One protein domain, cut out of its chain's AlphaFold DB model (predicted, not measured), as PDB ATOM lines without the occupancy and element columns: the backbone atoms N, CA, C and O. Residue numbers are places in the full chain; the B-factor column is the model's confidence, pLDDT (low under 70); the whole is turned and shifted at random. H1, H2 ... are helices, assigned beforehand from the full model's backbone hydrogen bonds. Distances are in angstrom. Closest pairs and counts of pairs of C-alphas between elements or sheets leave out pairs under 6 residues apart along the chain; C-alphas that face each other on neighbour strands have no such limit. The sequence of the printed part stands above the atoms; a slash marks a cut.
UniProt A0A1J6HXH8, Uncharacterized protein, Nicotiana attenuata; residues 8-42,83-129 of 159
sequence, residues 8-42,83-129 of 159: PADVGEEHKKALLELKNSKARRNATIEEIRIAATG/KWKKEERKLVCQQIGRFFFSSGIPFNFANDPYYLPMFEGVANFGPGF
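AT A GLANCE: This is residues 8 to 42 and 83 to 129 of the 159 residues of an uncharacterized protein of Nicotiana attenuata (UniProt A0A1J6HXH8). Residues 8 to 28, of which 9 to 28 belong to H1, stick out as a long arm, and H1's later part meets H4 of an open hook made by H2, H3 and H4. You see 82 residues with four named helices, H1 to H4 in order: all helix, only just extended, close to loose, with radius of gyration of the C-alphas 18.1 A and spans 57 by 33 by 31 A.

HOW THE PARTS SIT: Start at H1, residues 9 to 40: with residues 33 to 37 alone it only just touches H4, residues 115 to 125, with 3 pairs of C-alphas within 8 A, the closest those of Arg 37 and Pro 117, 6.5 A apart. They run the same way at a steep tilt of 35.3 degrees, only just past shallow. H3, residues 107 to 111, is close but not clearly touching H2, residues 83 to 103; their closest C-alphas, Phe 100 and Phe 107, are 7.8 A apart. H2 and H4 are apart. Every O i to N i+4 pair is within hydrogen-bond range in H1 and H2, 6 of 7 in H4, and 0 of 1 in H3, where 2 of 2 O i to N i+3 pairs are.

IN THESE COORDINATES: From C-alpha 9 at (-78.872, 37.212, 9.109) H1 runs 46.9 A, H2 30.4 A, H3 7.8 A, and H4 16.1 A to C-alpha 125 at (-31.628, 17.975, 22.738).

THE WHOLE: The farthest C-alphas, Pro 8 and Gly 128, are 59.5 A apart. Residues 43 to 82 are not printed; C-alphas 42 and 83 are 36.7 A apart across this cut. Of the links printed whole, H2 to H3 and H3 to H4 are tight. Look for pLDDT under 70 at residues 39 to 42 and 83 to 84.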
ATOM      1  N   PRO A   8     -78.389  36.511   4.362       84.94
ATOM      2  CA  PRO A   8     -79.411  36.389   5.395       84.94
ATOM      3  C   PRO A   8     -78.773  36.398   6.791       84.94
ATOM      4  O   PRO A   8     -77.699  35.827   6.983       84.94
ATOM      5  N   ALA A   9     -79.423  37.047   7.760       80.06
ATOM      6  CA  ALA A   9     -78.872  37.212   9.109       80.06
ATOM      7  C   ALA A   9     -78.504  35.866   9.763       80.06
ATOM      8  O   ALA A   9     -77.429  35.756  10.349       80.06
ATOM      9  N   ASP A  10     -79.338  34.847   9.550       85.75
ATOM     10  CA  ASP A  10     -79.161  33.466  10.016       85.75
ATOM     11  C   ASP A  10     -77.841  32.834   9.529       85.75
ATOM     12  O   ASP A  10     -77.009  32.402  10.323       85.75
ATOM     13  N   VAL A  11     -77.547  32.940   8.228       85.94
ATOM     14  CA  VAL A  11     -76.280  32.467   7.631       85.94
ATOM     15  C   VAL A  11     -75.075  33.226   8.205       85.94
ATOM     16  O   VAL A  11     -73.992  32.670   8.412       85.94
ATOM     17  N   GLY A  12     -75.247  34.521   8.483       83.06
ATOM     18  CA  GLY A  12     -74.220  35.343   9.118       83.06
ATOM     19  C   GLY A  12     -73.933  34.945  10.570       83.06
ATOM     20  O   GLY A  12     -72.791  35.069  11.021       83.06
ATOM     21  N   GLU A  13     -74.940  34.481  11.305       88.75
ATOM     22  CA  GLU A  13     -74.807  33.977  12.673       88.75
ATOM     23  C   GLU A  13     -74.204  32.574  12.708       88.75
ATOM     24  O   GLU A  13     -73.270  32.337  13.479       88.75
ATOM     25  N   GLU A  14     -74.635  31.688  11.813       88.69
ATOM     26  CA  GLU A  14     -74.067  30.351  11.652       88.69
ATOM     27  C   GLU A  14     -72.563  30.415  11.355       88.69
ATOM     28  O   GLU A  14     -71.755  29.779  12.035       88.69
ATOM     29  N   HIS A  15     -72.147  31.277  10.423       89.81
ATOM     30  CA  HIS A  15     -70.732  31.472  10.114       89.81
ATOM     31  C   HIS A  15     -69.930  31.991  11.322       89.81
ATOM     32  O   HIS A  15     -68.804  31.554  11.565       89.81
ATOM     33  N   LYS A  16     -70.494  32.905  12.126       90.81
ATOM     34  CA  LYS A  16     -69.838  33.374  13.363       90.81
ATOM     35  C   LYS A  16     -69.692  32.245  14.378       90.81
ATOM     36  O   LYS A  16     -68.640  32.143  15.010       90.81
ATOM     37  N   LYS A  17     -70.719  31.403  14.519       93.75
ATOM     38  CA  LYS A  17     -70.701  30.234  15.400       93.75
ATOM     39  C   LYS A  17     -69.636  29.231  14.955       93.75
ATOM     40  O   LYS A  17     -68.808  28.845  15.774       93.75
ATOM     41  N   ALA A  18     -69.566  28.921  13.661       91.75
ATOM     42  CA  ALA A  18     -68.545  28.044  13.086       91.75
ATOM     43  C   ALA A  18     -67.118  28.588  13.292       91.75
ATOM     44  O   ALA A  18     -66.203  27.852  13.660       91.75
ATOM     45  N   LEU A  19     -66.913  29.901  13.127       92.81
ATOM     46  CA  LEU A  19     -65.620  30.532  13.417       92.81
ATOM     47  C   LEU A  19     -65.248  30.456  14.902       92.81
ATOM     48  O   LEU A  19     -64.070  30.288  15.228       92.81
ATOM     49  N   LEU A  20     -66.222  30.612  15.800       93.88
ATOM     50  CA  LEU A  20     -65.997  30.492  17.237       93.88
ATOM     51  C   LEU A  20     -65.647  29.050  17.618       93.88
ATOM     52  O   LEU A  20     -64.705  28.827  18.374       93.88
ATOM     53  N   GLU A  21     -66.336  28.073  17.038       93.62
ATOM     54  CA  GLU A  21     -66.052  26.652  17.226       93.62
ATOM     55  C   GLU A  21     -64.653  26.276  16.721       93.62
ATOM     56  O   GLU A  21     -63.894  25.622  17.439       93.62
ATOM     57  N   LEU A  22     -64.241  26.790  15.557       90.50
ATOM     58  CA  LEU A  22     -62.881  26.620  15.040       90.50
ATOM     59  C   LEU A  22     -61.830  27.220  15.989       90.50
ATOM     60  O   LEU A  22     -60.771  26.628  16.206       90.50
ATOM     61  N   LYS A  23     -62.100  28.401  16.561       92.25
ATOM     62  CA  LYS A  23     -61.206  29.029  17.547       92.25
ATOM     63  C   LYS A  23     -61.103  28.192  18.819       92.25
ATOM     64  O   LYS A  23     -59.993  27.958  19.287       92.25
ATOM     65  N   ASN A  24     -62.228  27.704  19.335       92.19
ATOM     66  CA  ASN A  24     -62.264  26.855  20.523       92.19
ATOM     67  C   ASN A  24     -61.545  25.523  20.279       92.19
ATOM     68  O   ASN A  24     -60.773  25.081  21.123       92.19
ATOM     69  N   SER A  25     -61.733  24.915  19.107       86.88
ATOM     70  CA  SER A  25     -61.023  23.703  18.687       86.88
ATOM     71  C   SER A  25     -59.505  23.917  18.645       86.88
ATOM     72  O   SER A  25     -58.751  23.125  19.210       86.88
ATOM     73  N   LYS A  26     -59.041  25.040  18.078       86.88
ATOM     74  CA  LYS A  26     -57.617  25.418  18.100       86.88
ATOM     75  C   LYS A  26     -57.090  25.642  19.517       86.88
ATOM     76  O   LYS A  26     -55.985  25.206  19.818       86.88
ATOM     77  N   ALA A  27     -57.863  26.301  20.380       88.88
ATOM     78  CA  ALA A  27     -57.474  26.535  21.769       88.88
ATOM     79  C   ALA A  27     -57.328  25.216  22.543       88.88
ATOM     80  O   ALA A  27     -56.310  25.012  23.195       88.88
ATOM     81  N   ARG A  28     -58.291  24.294  22.395       85.50
ATOM     82  CA  ARG A  28     -58.223  22.942  22.974       85.50
ATOM     83  C   ARG A  28     -56.985  22.192  22.491       85.50
ATOM     84  O   ARG A  28     -56.244  21.663  23.304       85.50
ATOM     85  N   ARG A  29     -56.718  22.220  21.182       84.31
ATOM     86  CA  ARG A  29     -55.521  21.599  20.600       84.31
ATOM     87  C   ARG A  29     -54.229  22.168  21.190       84.31
ATOM     88  O   ARG A  29     -53.327  21.408  21.513       84.31
ATOM     89  N   ASN A  30     -54.129  23.490  21.306       85.38
ATOM     90  CA  ASN A  30     -52.944  24.127  21.870       85.38
ATOM     91  C   ASN A  30     -52.763  23.765  23.350       85.38
ATOM     92  O   ASN A  30     -51.637  23.514  23.758       85.38
ATOM     93  N   ALA A  31     -53.849  23.680  24.126       87.31
ATOM     94  CA  ALA A  31     -53.791  23.220  25.513       87.31
ATOM     95  C   ALA A  31     -53.239  21.788  25.611       87.31
ATOM     96  O   ALA A  31     -52.309  21.555  26.374       87.31
ATOM     97  N   THR A  32     -53.705  20.869  24.757       85.62
ATOM     98  CA  THR A  32     -53.161  19.501  24.684       85.62
ATOM     99  C   THR A  32     -51.665  19.486  24.356       85.62
ATOM    100  O   THR A  32     -50.917  18.704  24.929       85.62
ATOM    101  N   ILE A  33     -51.197  20.360  23.457       86.31
ATOM    102  CA  ILE A  33     -49.764  20.461  23.130       86.31
ATOM    103  C   ILE A  33     -48.950  20.916  24.351       86.31
ATOM    104  O   ILE A  33     -47.885  20.357  24.605       86.31
ATOM    105  N   GLU A  34     -49.435  21.898  25.117       86.12
ATOM    106  CA  GLU A  34     -48.743  22.341  26.336       86.12
ATOM    107  C   GLU A  34     -48.736  21.263  27.427       86.12
ATOM    108  O   GLU A  34     -47.708  21.051  28.065       86.12
ATOM    109  N   GLU A  35     -49.833  20.525  27.604       85.00
ATOM    110  CA  GLU A  35     -49.881  19.380  28.524       85.00
ATOM    111  C   GLU A  35     -48.842  18.312  28.149       85.00
ATOM    112  O   GLU A  35     -48.096  17.845  29.011       85.00
ATOM    113  N   ILE A  36     -48.718  17.986  26.855       85.19
ATOM    114  CA  ILE A  36     -47.702  17.048  26.353       85.19
ATOM    115  C   ILE A  36     -46.284  17.554  26.661       85.19
ATOM    116  O   ILE A  36     -45.430  16.773  27.081       85.19
ATOM    117  N   ARG A  37     -46.018  18.856  26.494       84.56
ATOM    118  CA  ARG A  37     -44.708  19.445  26.825       84.56
ATOM    119  C   ARG A  37     -44.383  19.340  28.314       84.56
ATOM    120  O   ARG A  37     -43.243  19.020  28.656       84.56
ATOM    121  N   ILE A  38     -45.359  19.587  29.188       78.69
ATOM    122  CA  ILE A  38     -45.198  19.464  30.645       78.69
ATOM    123  C   ILE A  38     -44.904  18.008  31.026       78.69
ATOM    124  O   ILE A  38     -43.978  17.748  31.795       78.69
ATOM    125  N   ALA A  39     -45.633  17.049  30.448       68.50
ATOM    126  CA  ALA A  39     -45.400  15.626  30.689       68.50
ATOM    127  C   ALA A  39     -43.990  15.183  30.249       68.50
ATOM    128  O   ALA A  39     -43.325  14.440  30.969       68.50
ATOM    129  N   ALA A  40     -43.497  15.694  29.116       60.41
ATOM    130  CA  ALA A  40     -42.163  15.384  28.600       60.41
ATOM    131  C   ALA A  40     -41.008  15.983  29.431       60.41
ATOM    132  O   ALA A  40     -39.886  15.486  29.360       60.41
ATOM    133  N   THR A  41     -41.254  17.040  30.217       58.94
ATOM    134  CA  THR A  41     -40.219  17.736  31.009       58.94
ATOM    135  C   THR A  41     -40.118  17.284  32.465       58.94
ATOM    136  O   THR A  41     -39.268  17.805  33.185       58.94
ATOM    137  N   GLY A  42     -40.920  16.306  32.906       47.44
ATOM    138  CA  GLY A  42     -40.720  15.608  34.179       47.44
ATOM    139  C   GLY A  42     -40.368  16.523  35.359       47.44
ATOM    140  O   GLY A  42     -39.262  16.431  35.885       47.44
ATOM    141  N   LYS A  83     -31.167  33.606   4.330       64.31
ATOM    142  CA  LYS A  83     -31.057  32.732   3.150       64.31
ATOM    143  C   LYS A  83     -30.492  31.359   3.518       64.31
ATOM    144  O   LYS A  83     -31.079  30.360   3.116       64.31
ATOM    145  N   TRP A  84     -29.428  31.303   4.324       59.31
ATOM    146  CA  TRP A  84     -28.837  30.035   4.779       59.31
ATOM    147  C   TRP A  84     -29.809  29.206   5.621       59.31
ATOM    148  O   TRP A  84     -30.074  28.058   5.277       59.31
ATOM    149  N   LYS A  85     -30.470  29.818   6.614       77.88
ATOM    150  CA  LYS A  85     -31.504  29.135   7.412       77.88
ATOM    151  C   LYS A  85     -32.677  28.627   6.562       77.88
ATOM    152  O   LYS A  85     -33.304  27.626   6.900       77.88
ATOM    153  N   LYS A  86     -32.998  29.305   5.452       81.19
ATOM    154  CA  LYS A  86     -34.048  28.868   4.520       81.19
ATOM    155  C   LYS A  86     -33.626  27.634   3.723       81.19
ATOM    156  O   LYS A  86     -34.464  26.754   3.525       81.19
ATOM    157  N   GLU A  87     -32.371  27.560   3.285       85.31
ATOM    158  CA  GLU A  87     -31.866  26.384   2.569       85.31
ATOM    159  C   GLU A  87     -31.703  25.185   3.512       85.31
ATOM    160  O   GLU A  87     -32.166  24.097   3.182       85.31
ATOM    161  N   GLU A  88     -31.189  25.385   4.729       85.69
ATOM    162  CA  GLU A  88     -31.135  24.335   5.760       85.69
ATOM    163  C   GLU A  88     -32.528  23.782   6.070       85.69
ATOM    164  O   GLU A  88     -32.758  22.573   6.012       85.69
ATOM    165  N   ARG A  89     -33.505  24.671   6.299       90.38
ATOM    166  CA  ARG A  89     -34.900  24.267   6.505       90.38
ATOM    167  C   ARG A  89     -35.428  23.459   5.324       90.38
ATOM    168  O   ARG A  89     -36.137  22.478   5.522       90.38
ATOM    169  N   LYS A  90     -35.132  23.877   4.094       94.00
ATOM    170  CA  LYS A  90     -35.589  23.183   2.885       94.00
ATOM    171  C   LYS A  90     -35.025  21.764   2.818       94.00
ATOM    172  O   LYS A  90     -35.793  20.855   2.520       94.00
ATOM    173  N   LEU A  91     -33.747  21.566   3.139       93.88
ATOM    174  CA  LEU A  91     -33.124  20.239   3.175       93.88
ATOM    175  C   LEU A  91     -33.777  19.335   4.228       93.88
ATOM    176  O   LEU A  91     -34.197  18.224   3.901       93.88
ATOM    177  N   VAL A  92     -33.959  19.835   5.453       93.12
ATOM    178  CA  VAL A  92     -34.615  19.079   6.536       93.12
ATOM    179  C   VAL A  92     -36.062  18.735   6.167       93.12
ATOM    180  O   VAL A  92     -36.480  17.583   6.265       93.12
ATOM    181  N   CYS A  93     -36.835  19.701   5.658       94.69
ATOM    182  CA  CYS A  93     -38.206  19.448   5.212       94.69
ATOM    183  C   CYS A  93     -38.272  18.432   4.062       94.69
ATOM    184  O   CYS A  93     -39.209  17.639   4.011       94.69
ATOM    185  N   GLN A  94     -37.297  18.428   3.146       96.88
ATOM    186  CA  GLN A  94     -37.221  17.420   2.088       96.88
ATOM    187  C   GLN A  94     -36.939  16.022   2.647       96.88
ATOM    188  O   GLN A  94     -37.533  15.063   2.164       96.88
ATOM    189  N   GLN A  95     -36.076  15.889   3.657       96.25
ATOM    190  CA  GLN A  95     -35.815  14.606   4.322       96.25
ATOM    191  C   GLN A  95     -37.061  14.078   5.043       96.25
ATOM    192  O   GLN A  95     -37.430  12.922   4.847       96.25
ATOM    193  N   ILE A  96     -37.760  14.943   5.787       95.50
ATOM    194  CA  ILE A  96     -39.037  14.598   6.431       95.50
ATOM    195  C   ILE A  96     -40.065  14.174   5.375       95.50
ATOM    196  O   ILE A  96     -40.698  13.131   5.508       95.50
ATOM    197  N   GLY A  97     -40.192  14.936   4.283       97.12
ATOM    198  CA  GLY A  97     -41.093  14.595   3.181       97.12
ATOM    199  C   GLY A  97     -40.773  13.232   2.562       97.12
ATOM    200  O   GLY A  97     -41.671  12.415   2.393       97.12
ATOM    201  N   ARG A  98     -39.491  12.944   2.292       97.75
ATOM    202  CA  ARG A  98     -39.053  11.634   1.780       97.75
ATOM    203  C   ARG A  98     -39.461  10.497   2.712       97.75
ATOM    204  O   ARG A  98     -39.977   9.507   2.210       97.75
ATOM    205  N   PHE A  99     -39.287  10.660   4.024       96.31
ATOM    206  CA  PHE A  99     -39.717   9.671   5.015       96.31
ATOM    207  C   PHE A  99     -41.233   9.431   4.978       96.31
ATOM    208  O   PHE A  99     -41.669   8.283   4.968       96.31
ATOM    209  N   PHE A 100     -42.043  10.491   4.889       97.44
ATOM    210  CA  PHE A 100     -43.499  10.355   4.753       97.44
ATOM    211  C   PHE A 100     -43.883   9.573   3.495       97.44
ATOM    212  O   PHE A 100     -44.693   8.649   3.565       97.44
ATOM    213  N   PHE A 101     -43.288   9.923   2.351       97.06
ATOM    214  CA  PHE A 101     -43.611   9.298   1.071       97.06
ATOM    215  C   PHE A 101     -43.135   7.843   0.994       97.06
ATOM    216  O   PHE A 101     -43.870   6.998   0.493       97.06
ATOM    217  N   SER A 102     -41.937   7.531   1.503       97.81
ATOM    218  CA  SER A 102     -41.399   6.163   1.490       97.81
ATOM    219  C   SER A 102     -42.144   5.227   2.436       97.81
ATOM    220  O   SER A 102     -42.287   4.047   2.135       97.81
ATOM    221  N   SER A 103     -42.606   5.749   3.573       96.12
ATOM    222  CA  SER A 103     -43.271   4.966   4.622       96.12
ATOM    223  C   SER A 103     -44.797   4.932   4.473       96.12
ATOM    224  O   SER A 103     -45.469   4.293   5.276       96.12
ATOM    225  N   GLY A 104     -45.362   5.625   3.475       96.56
ATOM    226  CA  GLY A 104     -46.809   5.678   3.248       96.56
ATOM    227  C   GLY A 104     -47.587   6.427   4.337       96.56
ATOM    228  O   GLY A 104     -48.747   6.108   4.592       96.56
ATOM    229  N   ILE A 105     -46.966   7.410   4.997       96.38
ATOM    230  CA  ILE A 105     -47.594   8.162   6.094       96.38
ATOM    231  C   ILE A 105     -48.538   9.230   5.511       96.38
ATOM    232  O   ILE A 105     -48.095  10.068   4.716       96.38
ATOM    233  N   PRO A 106     -49.826   9.265   5.905       95.94
ATOM    234  CA  PRO A 106     -50.760  10.280   5.429       95.94
ATOM    235  C   PRO A 106     -50.398  11.668   5.973       95.94
ATOM    236  O   PRO A 106     -50.001  11.820   7.126       95.94
ATOM    237  N   PHE A 107     -50.624  12.722   5.182       94.88
ATOM    238  CA  PHE A 107     -50.278  14.101   5.577       94.88
ATOM    239  C   PHE A 107     -51.011  14.587   6.826       94.88
ATOM    240  O   PHE A 107     -50.510  15.463   7.528       94.88
ATOM    241  N   ASN A 108     -52.167  13.993   7.134       94.00
ATOM    242  CA  ASN A 108     -52.900  14.306   8.352       94.00
ATOM    243  C   ASN A 108     -52.091  14.008   9.628       94.00
ATOM    244  O   ASN A 108     -52.355  14.622  10.654       94.00
ATOM    245  N   PHE A 109     -51.075  13.142   9.562       93.75
ATOM    246  CA  PHE A 109     -50.175  12.878  10.686       93.75
ATOM    247  C   PHE A 109     -49.414  14.132  11.149       93.75
ATOM    248  O   PHE A 109     -49.137  14.282  12.332       93.75
ATOM    249  N   ALA A 110     -49.147  15.099  10.262       93.38
ATOM    250  CA  ALA A 110     -48.545  16.376  10.661       93.38
ATOM    251  C   ALA A 110     -49.483  17.240  11.533       93.38
ATOM    252  O   ALA A 110     -49.037  18.185  12.184       93.38
ATOM    253  N   ASN A 111     -50.779  16.915  11.550       90.94
ATOM    254  CA  ASN A 111     -51.768  17.499  12.449       90.94
ATOM    255  C   ASN A 111     -51.949  16.663  13.720       90.94
ATOM    256  O   ASN A 111     -52.874  16.925  14.482       90.94
ATOM    257  N   ASP A 112     -51.115  15.676  14.006       92.12
ATOM    258  CA  ASP A 112     -51.162  14.989  15.292       92.12
ATOM    259  C   ASP A 112     -50.639  15.921  16.417       92.12
ATOM    260  O   ASP A 112     -49.735  16.728  16.160       92.12
ATOM    261  N   PRO A 113     -51.231  15.939  17.629       91.50
ATOM    262  CA  PRO A 113     -50.752  16.786  18.725       91.50
ATOM    263  C   PRO A 113     -49.327  16.442  19.187       91.50
ATOM    264  O   PRO A 113     -48.640  17.339  19.668       91.50
ATOM    265  N   TYR A 114     -48.851  15.211  18.982       91.31
ATOM    266  CA  TYR A 114     -47.495  14.776  19.329       91.31
ATOM    267  C   TYR A 114     -46.459  15.106  18.239       91.31
ATOM    268  O   TYR A 114     -45.257  15.093  18.507       91.31
ATOM    269  N   TYR A 115     -46.896  15.477  17.027       93.31
ATOM    270  CA  TYR A 115     -46.002  15.771  15.900       93.31
ATOM    271  C   TYR A 115     -45.041  16.936  16.182       93.31
ATOM    272  O   TYR A 115     -43.841  16.824  15.939       93.31
ATOM    273  N   LEU A 116     -45.551  18.061  16.698       92.38
ATOM    274  CA  LEU A 116     -44.715  19.225  17.021       92.38
ATOM    275  C   LEU A 116     -43.819  18.981  18.250       92.38
ATOM    276  O   LEU A 116     -42.611  19.182  18.110       92.38
ATOM    277  N   PRO A 117     -44.341  18.487  19.394       93.25
ATOM    278  CA  PRO A 117     -43.516  18.138  20.551       93.25
ATOM    279  C   PRO A 117     -42.367  17.180  20.228       93.25
ATOM    280  O   PRO A 117     -41.276  17.348  20.763       93.25
ATOM    281  N   MET A 118     -42.563  16.223  19.312       93.81
ATOM    282  CA  MET A 118     -41.498  15.321  18.865       93.81
ATOM    283  C   MET A 118     -40.306  16.091  18.275       93.81
ATOM    284  O   MET A 118     -39.170  15.892  18.699       93.81
ATOM    285  N   PHE A 119     -40.540  16.993  17.313       93.31
ATOM    286  CA  PHE A 119     -39.455  17.777  16.709       93.31
ATOM    287  C   PHE A 119     -38.876  18.819  17.665       93.31
ATOM    288  O   PHE A 119     -37.677  19.082  17.605       93.31
ATOM    289  N   GLU A 120     -39.696  19.397  18.543       92.38
ATOM    290  CA  GLU A 120     -39.227  20.307  19.591       92.38
ATOM    291  C   GLU A 120     -38.290  19.589  20.566       92.38
ATOM    292  O   GLU A 120     -37.214  20.103  20.849       92.38
ATOM    293  N   GLY A 121     -38.631  18.374  21.007       91.56
ATOM    294  CA  GLY A 121     -37.765  17.553  21.854       91.56
ATOM    295  C   GLY A 121     -36.418  17.250  21.195       91.56
ATOM    296  O   GLY A 121     -35.370  17.451  21.807       91.56
ATOM    297  N   VAL A 122     -36.430  16.858  19.915       93.25
ATOM    298  CA  VAL A 122     -35.199  16.617  19.137       93.25
ATOM    299  C   VAL A 122     -34.370  17.897  18.981       93.25
ATOM    300  O   VAL A 122     -33.152  17.871  19.151       93.25
ATOM    301  N   ALA A 123     -35.012  19.029  18.680       91.50
ATOM    302  CA  ALA A 123     -34.330  20.314  18.529       91.50
ATOM    303  C   ALA A 123     -33.733  20.820  19.853       91.50
ATOM    304  O   ALA A 123     -32.634  21.371  19.844       91.50
ATOM    305  N   ASN A 124     -34.434  20.604  20.970       93.50
ATOM    306  CA  ASN A 124     -33.994  20.985  22.312       93.50
ATOM    307  C   ASN A 124     -32.832  20.118  22.813       93.50
ATOM    308  O   ASN A 124     -31.956  20.640  23.497       93.50
ATOM    309  N   PHE A 125     -32.792  18.826  22.461       93.25
ATOM    310  CA  PHE A 125     -31.628  17.975  22.738       93.25
ATOM    311  C   PHE A 125     -30.385  18.489  21.995       93.25
ATOM    312  O   PHE A 125     -29.295  18.554  22.559       93.25
ATOM    313  N   GLY A 126     -30.558  18.887  20.732       91.69
ATOM    314  CA  GLY A 126     -29.494  19.443  19.902       91.69
ATOM    315  C   GLY A 126     -28.640  18.385  19.185       91.69
ATOM    316  O   GLY A 126     -29.048  17.231  19.021       91.69
ATOM    317  N   PRO A 127     -27.456  18.775  18.674       92.00
ATOM    318  CA  PRO A 127     -26.565  17.870  17.953       92.00
ATOM    319  C   PRO A 127     -26.157  16.660  18.802       92.00
ATOM    320  O   PRO A 127     -25.792  16.802  19.963       92.00
ATOM    321  N   GLY A 128     -26.172  15.469  18.200       91.38
ATOM    322  CA  GLY A 128     -25.824  14.217  18.881       91.38
ATOM    323  C   GLY A 128     -27.026  13.377  19.313       91.38
ATOM    324  O   GLY A 128     -26.827  12.234  19.717       91.38
ATOM    325  N   PHE A 129     -28.255  13.892  19.166       93.69
ATOM    326  CA  PHE A 129     -29.456  13.076  19.328       93.69
ATOM    327  C   PHE A 129     -29.424  11.877  18.375       93.69
ATOM    328  O   PHE A 129     -29.251  12.038  17.163       93.69
TER     329      PHE A 129